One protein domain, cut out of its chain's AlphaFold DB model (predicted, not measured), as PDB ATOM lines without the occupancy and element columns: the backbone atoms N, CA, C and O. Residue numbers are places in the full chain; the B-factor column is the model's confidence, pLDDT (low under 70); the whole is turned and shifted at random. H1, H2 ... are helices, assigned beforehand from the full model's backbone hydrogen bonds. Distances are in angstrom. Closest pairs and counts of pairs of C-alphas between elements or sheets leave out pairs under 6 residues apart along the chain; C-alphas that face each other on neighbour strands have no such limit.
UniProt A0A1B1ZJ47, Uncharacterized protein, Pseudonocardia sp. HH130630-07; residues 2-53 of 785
ATOM      1  N   VAL A   2     -16.404 -29.627 -27.581       89.50
ATOM      2  CA  VAL A   2     -15.891 -30.187 -28.865       89.50
ATOM      3  C   VAL A   2     -16.192 -31.683 -29.011       89.50
ATOM      4  O   VAL A   2     -16.708 -32.098 -30.041       89.50
ATOM      5  N   THR A   3     -15.960 -32.476 -27.962       88.19
ATOM      6  CA  THR A   3     -16.311 -33.906 -27.941       88.19
ATOM      7  C   THR A   3     -17.803 -34.146 -28.165       88.19
ATOM      8  O   THR A   3     -18.161 -35.071 -28.880       88.19
ATOM      9  N   GLU A   4     -18.668 -33.292 -27.612       90.62
ATOM     10  CA  GLU A   4     -20.123 -33.388 -27.803       90.62
ATOM     11  C   GLU A   4     -20.525 -33.025 -29.238       90.62
ATOM     12  O   GLU A   4     -21.372 -33.680 -29.836       90.62
ATOM     13  N   LEU A   5     -19.881 -32.017 -29.835       90.88
ATOM     14  CA  LEU A   5     -20.093 -31.662 -31.239       90.88
ATOM     15  C   LEU A   5     -19.653 -32.797 -32.176       90.88
ATOM     16  O   LEU A   5     -20.328 -33.053 -33.169       90.88
ATOM     17  N   VAL A   6     -18.564 -33.500 -31.849       87.00
ATOM     18  CA  VAL A   6     -18.133 -34.702 -32.581       87.00
ATOM     19  C   VAL A   6     -19.112 -35.859 -32.366       87.00
ATOM     20  O   VAL A   6     -19.525 -36.485 -33.337       87.00
ATOM     21  N   SER A   7     -19.550 -36.124 -31.129       83.25
ATOM     22  CA  SER A   7     -20.500 -37.213 -30.850       83.25
ATOM     23  C   SER A   7     -21.867 -36.992 -31.495       83.25
ATOM     24  O   SER A   7     -22.527 -37.954 -31.873       83.25
ATOM     25  N   CYS A   8     -22.281 -35.733 -31.649       86.06
ATOM     26  CA  CYS A   8     -23.509 -35.358 -32.345       86.06
ATOM     27  C   CYS A   8     -23.334 -35.249 -33.873       86.06
ATOM     28  O   CYS A   8     -24.282 -34.872 -34.555       86.06
ATOM     29  N   GLY A   9     -22.142 -35.529 -34.420       81.94
ATOM     30  CA  GLY A   9     -21.870 -35.479 -35.862       81.94
ATOM     31  C   GLY A   9     -21.816 -34.069 -36.467       81.94
ATOM     32  O   GLY A   9     -21.824 -33.924 -37.686       81.94
ATOM     33  N   LEU A  10     -21.753 -33.020 -35.640       86.38
ATOM     34  CA  LEU A  10     -21.616 -31.625 -36.083       86.38
ATOM     35  C   LEU A  10     -20.175 -31.283 -36.484       86.38
ATOM     36  O   LEU A  10     -19.950 -30.381 -37.290       86.38
ATOM     37  N   LEU A  11     -19.203 -32.002 -35.920       87.81
ATOM     38  CA  LEU A  11     -17.801 -31.981 -36.326       87.81
ATOM     39  C   LEU A  11     -17.370 -33.399 -36.702       87.81
ATOM     40  O   LEU A  11     -17.663 -34.349 -35.982       87.81
ATOM     41  N   VAL A  12     -16.623 -33.534 -37.794       86.88
ATOM     42  CA  VAL A  12     -15.987 -34.800 -38.186       86.88
ATOM     43  C   VAL A  12     -14.518 -34.733 -37.786       86.88
ATOM     44  O   VAL A  12     -13.856 -33.730 -38.042       86.88
ATOM     45  N   SER A  13     -14.004 -35.767 -37.119       87.44
ATOM     46  CA  SER A  13     -12.592 -35.813 -36.722       87.44
ATOM     47  C   SER A  13     -11.706 -36.382 -37.835       87.44
ATOM     48  O   SER A  13     -12.157 -37.191 -38.643       87.44
ATOM     49  N   CYS A  14     -10.417 -36.026 -37.831       85.56
ATOM     50  CA  CYS A  14      -9.417 -36.577 -38.758       85.56
ATOM     51  C   CYS A  14      -9.185 -38.095 -38.619       85.56
ATOM     52  O   CYS A  14      -8.583 -38.708 -39.498       85.56
ATOM     53  N   LEU A  15      -9.679 -38.709 -37.536       85.88
ATOM     54  CA  LEU A  15      -9.602 -40.154 -37.314       85.88
ATOM     55  C   LEU A  15     -10.564 -40.935 -38.224       85.88
ATOM     56  O   LEU A  15     -10.371 -42.131 -38.431       85.88
ATOM     57  N   HIS A  16     -11.588 -40.279 -38.780       85.19
ATOM     58  CA  HIS A  16     -12.456 -40.895 -39.779       85.19
ATOM     59  C   HIS A  16     -11.751 -40.908 -41.132       85.19
ATOM     60  O   HIS A  16     -11.512 -39.858 -41.725       85.19
ATOM     61  N   ALA A  17     -11.437 -42.105 -41.623       86.56
ATOM     62  CA  ALA A  17     -10.877 -42.282 -42.954       86.56
ATOM     63  C   ALA A  17     -11.913 -41.889 -44.024       86.56
ATOM     64  O   ALA A  17     -12.991 -42.504 -44.039       86.56
ATOM     65  N   PRO A  18     -11.593 -40.945 -44.932       89.06
ATOM     66  CA  PRO A  18     -12.432 -40.638 -46.086       89.06
ATOM     67  C   PRO A  18     -12.735 -41.887 -46.920       89.06
ATOM     68  O   PRO A  18     -11.981 -42.865 -46.900       89.06
ATOM     69  N   SER A  19     -13.815 -41.860 -47.692       91.31
ATOM     70  CA  SER A  19     -14.177 -42.956 -48.596       91.31
ATOM     71  C   SER A  19     -13.197 -43.110 -49.766       91.31
ATOM     72  O   SER A  19     -13.151 -44.174 -50.377       91.31
ATOM     73  N   THR A  20     -12.335 -42.124 -50.035       90.25
ATOM     74  CA  THR A  20     -11.200 -42.294 -50.963       90.25
ATOM     75  C   THR A  20     -10.100 -43.227 -50.438       90.25
ATOM     76  O   THR A  20      -9.217 -43.647 -51.186       90.25
ATOM     77  N   VAL A  21     -10.134 -43.565 -49.145       87.81
ATOM     78  CA  VAL A  21      -9.184 -44.472 -48.500       87.81
ATOM     79  C   VAL A  21      -9.775 -45.877 -48.440       87.81
ATOM     80  O   VAL A  21     -10.761 -46.121 -47.741       87.81
ATOM     81  N   VAL A  22      -9.141 -46.823 -49.127       85.31
ATOM     82  CA  VAL A  22      -9.561 -48.236 -49.156       85.31
ATOM     83  C   VAL A  22      -9.182 -49.013 -47.885       85.31
ATOM     84  O   VAL A  22      -9.924 -49.902 -47.482       85.31
ATOM     85  N   ASP A  23      -8.101 -48.622 -47.195       85.69
ATOM     86  CA  ASP A  23      -7.647 -49.216 -45.923       85.69
ATOM     87  C   ASP A  23      -7.833 -48.225 -44.748       85.69
ATOM     88  O   ASP A  23      -6.924 -47.452 -44.413       85.69
ATOM     89  N   PRO A  24      -9.024 -48.198 -44.117       82.94
ATOM     90  CA  PRO A  24      -9.315 -47.261 -43.034       82.94
ATOM     91  C   PRO A  24      -8.517 -47.528 -41.755       82.94
ATOM     92  O   PRO A  24      -8.284 -46.595 -40.984       82.94
ATOM     93  N   VAL A  25      -8.091 -48.772 -41.514       83.50
ATOM     94  CA  VAL A  25      -7.323 -49.140 -40.314       83.50
ATOM     95  C   VAL A  25      -5.906 -48.590 -40.422       83.50
ATOM     96  O   VAL A  25      -5.411 -47.970 -39.477       83.50
ATOM     97  N   ARG A  26      -5.273 -48.722 -41.594       83.88
ATOM     98  CA  ARG A  26      -3.971 -48.102 -41.862       83.88
ATOM     99  C   ARG A  26      -4.024 -46.583 -41.739       83.88
ATOM    100  O   ARG A  26      -3.114 -46.002 -41.150       83.88
ATOM    101  N   HIS A  27      -5.083 -45.941 -42.238       84.88
ATOM    102  CA  HIS A  27      -5.275 -44.494 -42.067       84.88
ATOM    103  C   HIS A  27      -5.374 -44.093 -40.598       84.88
ATOM    104  O   HIS A  27      -4.692 -43.160 -40.179       84.88
ATOM    105  N   LEU A  28      -6.182 -44.809 -39.811       85.00
ATOM    106  CA  LEU A  28      -6.333 -44.538 -38.384       85.00
ATOM    107  C   LEU A  28      -4.990 -44.640 -37.652       85.00
ATOM    108  O   LEU A  28      -4.632 -43.722 -36.919       85.00
ATOM    109  N   ARG A  29      -4.233 -45.719 -37.883       82.81
ATOM    110  CA  ARG A  29      -2.914 -45.937 -37.265       82.81
ATOM    111  C   ARG A  29      -1.940 -44.816 -37.606       82.81
ATOM    112  O   ARG A  29      -1.422 -44.174 -36.702       82.81
ATOM    113  N   ARG A  30      -1.786 -44.519 -38.901       83.50
ATOM    114  CA  ARG A  30      -0.924 -43.426 -39.373       83.50
ATOM    115  C   ARG A  30      -1.309 -42.092 -38.727       83.50
ATOM    116  O   ARG A  30      -0.447 -41.376 -38.238       83.50
ATOM    117  N   THR A  31      -2.605 -41.786 -38.671       84.19
ATOM    118  CA  THR A  31      -3.099 -40.531 -38.087       84.19
ATOM    119  C   THR A  31      -2.832 -40.457 -36.579       84.19
ATOM    120  O   THR A  31      -2.485 -39.394 -36.072       84.19
ATOM    121  N   LEU A  32      -2.980 -41.564 -35.844       84.62
ATOM    122  CA  LEU A  32      -2.658 -41.620 -34.413       84.62
ATOM    123  C   LEU A  32      -1.157 -41.420 -34.163       84.62
ATOM    124  O   LEU A  32      -0.796 -40.655 -33.265       84.62
ATOM    125  N   ASP A  33      -0.311 -42.053 -34.977       82.69
ATOM    126  CA  ASP A  33       1.147 -41.927 -34.902       82.69
ATOM    127  C   ASP A  33       1.591 -40.478 -35.184       82.69
ATOM    128  O   ASP A  33       2.317 -39.882 -34.389       82.69
ATOM    129  N   GLU A  34       1.078 -39.858 -36.253       83.00
ATOM    130  CA  GLU A  34       1.370 -38.463 -36.632       83.00
ATOM    131  C   GLU A  34       0.942 -37.441 -35.568       83.00
ATOM    132  O   GLU A  34       1.547 -36.377 -35.432       83.00
ATOM    133  N   ARG A  35      -0.106 -37.745 -34.796       83.75
ATOM    134  CA  ARG A  35      -0.622 -36.873 -33.728       83.75
ATOM    135  C   ARG A  35       0.022 -37.138 -32.367       83.75
ATOM    136  O   ARG A  35      -0.370 -36.497 -31.393       83.75
ATOM    137  N   GLY A  36       0.996 -38.050 -32.289       81.25
ATOM    138  CA  GLY A  36       1.706 -38.377 -31.054       81.25
ATOM    139  C   GLY A  36       0.810 -39.031 -30.002       81.25
ATOM    140  O   GLY A  36       0.968 -38.765 -28.808       81.25
ATOM    141  N   ALA A  37      -0.164 -39.844 -30.426       75.69
ATOM    142  CA  ALA A  37      -1.030 -40.568 -29.503       75.69
ATOM    143  C   ALA A  37      -0.194 -41.488 -28.586       75.69
ATOM    144  O   ALA A  37       0.778 -42.098 -29.039       75.69
ATOM    145  N   PRO A  38      -0.547 -41.622 -27.291       71.19
ATOM    146  CA  PRO A  38       0.225 -42.445 -26.367       71.19
ATOM    147  C   PRO A  38       0.254 -43.905 -26.833       71.19
ATOM    148  O   PRO A  38      -0.756 -44.422 -27.316       71.19
ATOM    149  N   SER A  39       1.392 -44.587 -26.639       59.38
ATOM    150  CA  SER A  39       1.640 -45.949 -27.139       59.38
ATOM    151  C   SER A  39       0.552 -46.955 -26.743       59.38
ATOM    152  O   SER A  39       0.290 -47.884 -27.493       59.38
ATOM    153  N   SER A  40      -0.134 -46.756 -25.611       54.91
ATOM    154  CA  SER A  40      -1.283 -47.570 -25.187       54.91
ATOM    155  C   SER A  40      -2.465 -47.518 -26.165       54.91
ATOM    156  O   SER A  40      -3.098 -48.539 -26.394       54.91
ATOM    157  N   THR A  41      -2.728 -46.366 -26.789       59.62
ATOM    158  CA  THR A  41      -3.824 -46.165 -27.760       59.62
ATOM    159  C   THR A  41      -3.481 -46.792 -29.113       59.62
ATOM    160  O   THR A  41      -4.323 -47.420 -29.753       59.62
ATOM    161  N   VAL A  42      -2.214 -46.686 -29.528       57.59
ATOM    162  CA  VAL A  42      -1.693 -47.345 -30.736       57.59
ATOM    163  C   VAL A  42      -1.703 -48.867 -30.555       57.59
ATOM    164  O   VAL A  42      -2.162 -49.590 -31.441       57.59
ATOM    165  N   VAL A  43      -1.312 -49.362 -29.376       53.12
ATOM    166  CA  VAL A  43      -1.394 -50.785 -29.013       53.12
ATOM    167  C   VAL A  43      -2.845 -51.265 -28.943       53.12
ATOM    168  O   VAL A  43      -3.131 -52.330 -29.480       53.12
ATOM    169  N   GLU A  44      -3.787 -50.506 -28.376       55.50
ATOM    170  CA  GLU A  44      -5.217 -50.851 -28.414       55.50
ATOM    171  C   GLU A  44      -5.749 -50.942 -29.850       55.50
ATOM    172  O   GLU A  44      -6.458 -51.898 -30.159       55.50
ATOM    173  N   SER A  45      -5.342 -50.036 -30.750       53.88
ATOM    174  CA  SER A  45      -5.711 -50.096 -32.171       53.88
ATOM    175  C   SER A  45      -5.113 -51.306 -32.906       53.88
ATOM    176  O   SER A  45      -5.805 -51.948 -33.690       53.88
ATOM    177  N   ALA A  46      -3.874 -51.699 -32.593       53.31
ATOM    178  CA  ALA A  46      -3.268 -52.936 -33.097       53.31
ATOM    179  C   ALA A  46      -3.935 -54.190 -32.495       53.31
ATOM    180  O   ALA A  46      -4.071 -55.218 -33.151       53.31
ATOM    181  N   THR A  47      -4.422 -54.090 -31.256       54.31
ATOM    182  CA  THR A  47      -5.161 -55.156 -30.569       54.31
ATOM    183  C   THR A  47      -6.576 -55.321 -31.132       54.31
ATOM    184  O   THR A  47      -7.166 -56.385 -30.955       54.31
ATOM    185  N   ILE A  48      -7.136 -54.320 -31.828       57.69
ATOM    186  CA  ILE A  48      -8.408 -54.450 -32.554       57.69
ATOM    187  C   ILE A  48      -8.276 -55.511 -33.653       57.69
ATOM    188  O   ILE A  48      -9.108 -56.407 -33.674       57.69
ATOM    189  N   GLU A  49      -7.216 -55.524 -34.470       54.56
ATOM    190  CA  GLU A  49      -6.986 -56.599 -35.461       54.56
ATOM    191  C   GLU A  49      -6.936 -57.987 -34.786       54.56
ATOM    192  O   GLU A  49      -7.604 -58.926 -35.221       54.56
ATOM    193  N   THR A  50      -6.240 -58.098 -33.649       53.09
ATOM    194  CA  THR A  50      -6.069 -59.358 -32.904       53.09
ATOM    195  C   THR A  50      -7.339 -59.815 -32.164       53.09
ATOM    196  O   THR A  50      -7.635 -61.007 -32.119       53.09
ATOM    197  N   ARG A  51      -8.135 -58.894 -31.596       53.25
ATOM    198  CA  ARG A  51      -9.430 -59.190 -30.939       53.25
ATOM    199  C   ARG A  51     -10.540 -59.461 -31.957       53.25
ATOM    200  O   ARG A  51     -11.440 -60.256 -31.683       53.25
ATOM    201  N   LEU A  52     -10.473 -58.835 -33.130       52.03
ATOM    202  CA  LEU A  52     -11.358 -59.106 -34.263       52.03
ATOM    203  C   LEU A  52     -11.054 -60.446 -34.946       52.03
ATOM    204  O   LEU A  52     -11.954 -61.016 -35.556       52.03
ATOM    205  N   ALA A  53      -9.832 -60.969 -34.813       50.47
ATOM    206  CA  ALA A  53      -9.460 -62.308 -35.270       50.47
ATOM    207  C   ALA A  53      -9.945 -63.441 -34.332       50.47
ATOM    208  O   ALA A  53     -10.028 -64.590 -34.754       50.47
TER     209      ALA A  53
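Overview. This is residues 2 to 53 of the 785 residues of an uncharacterized protein of Pseudonocardia sp. HH130630-07 (UniProt A0A1B1ZJ47). What does the printed part look like from its first residue on? A short helix, H1, leads through a long winding link to a helical hairpin, H2 and H3, side by side and running opposite ways. Residues 4 to 9, of which 4 to 7 belong to H1, stick out from the rest. How large and how regular is it? The printed part has 52 residues with three named helices, in the order H1, H2, H3, and no named strand, and its class is all helix. It is only just loose, close to compact, with a radius of gyration of the C-alphas of 12.3 A and spans of 32 by 26 by 22 A.

Arrangement. Does H1, residues 2 to 7, touch another helix? It touches no helix, and it is apart from H2, residues 24 to 34, and from H3, residues 39 to 52. How do H2 and H3 stand? They touch, with residues 42 to 45 alone on the side of H3, and the closest C-alphas are those of Arg 29 and Val 42, 6.8 A apart. They form a helical hairpin, at a shallow tilt of 12 degrees, opposite ways. What do the backbones show? Every O i to N i+4 pair is within hydrogen-bond range in H1 and H2, and 8 of 10 in H3.

Along the chain. Where does H1 begin? C-alpha 2 is at (-15.891, -30.187, -28.865), and H1 is 8.6 A long from first to last C-alpha. Where are the longer helices? H2 begins at C-alpha 24, (-9.315, -47.261, -43.034), and is 15.2 A long. H3 is 19.8 A long and ends at C-alpha 52, (-11.358, -59.106, -34.263).

Size, cuts and confidence. How far does it reach? The C-alphas of Val 2 and Ala 53, the two farthest apart, are 33.4 A from each other. How are the helices linked? The printed part has no cut; the link from H1 to H2, residues 8 to 23, is long, and that from H2 to H3 is tight. Where is confidence low? The mean pLDDT of the printed part is 76.4, and residues 39 to 53 of this predicted model are under 70.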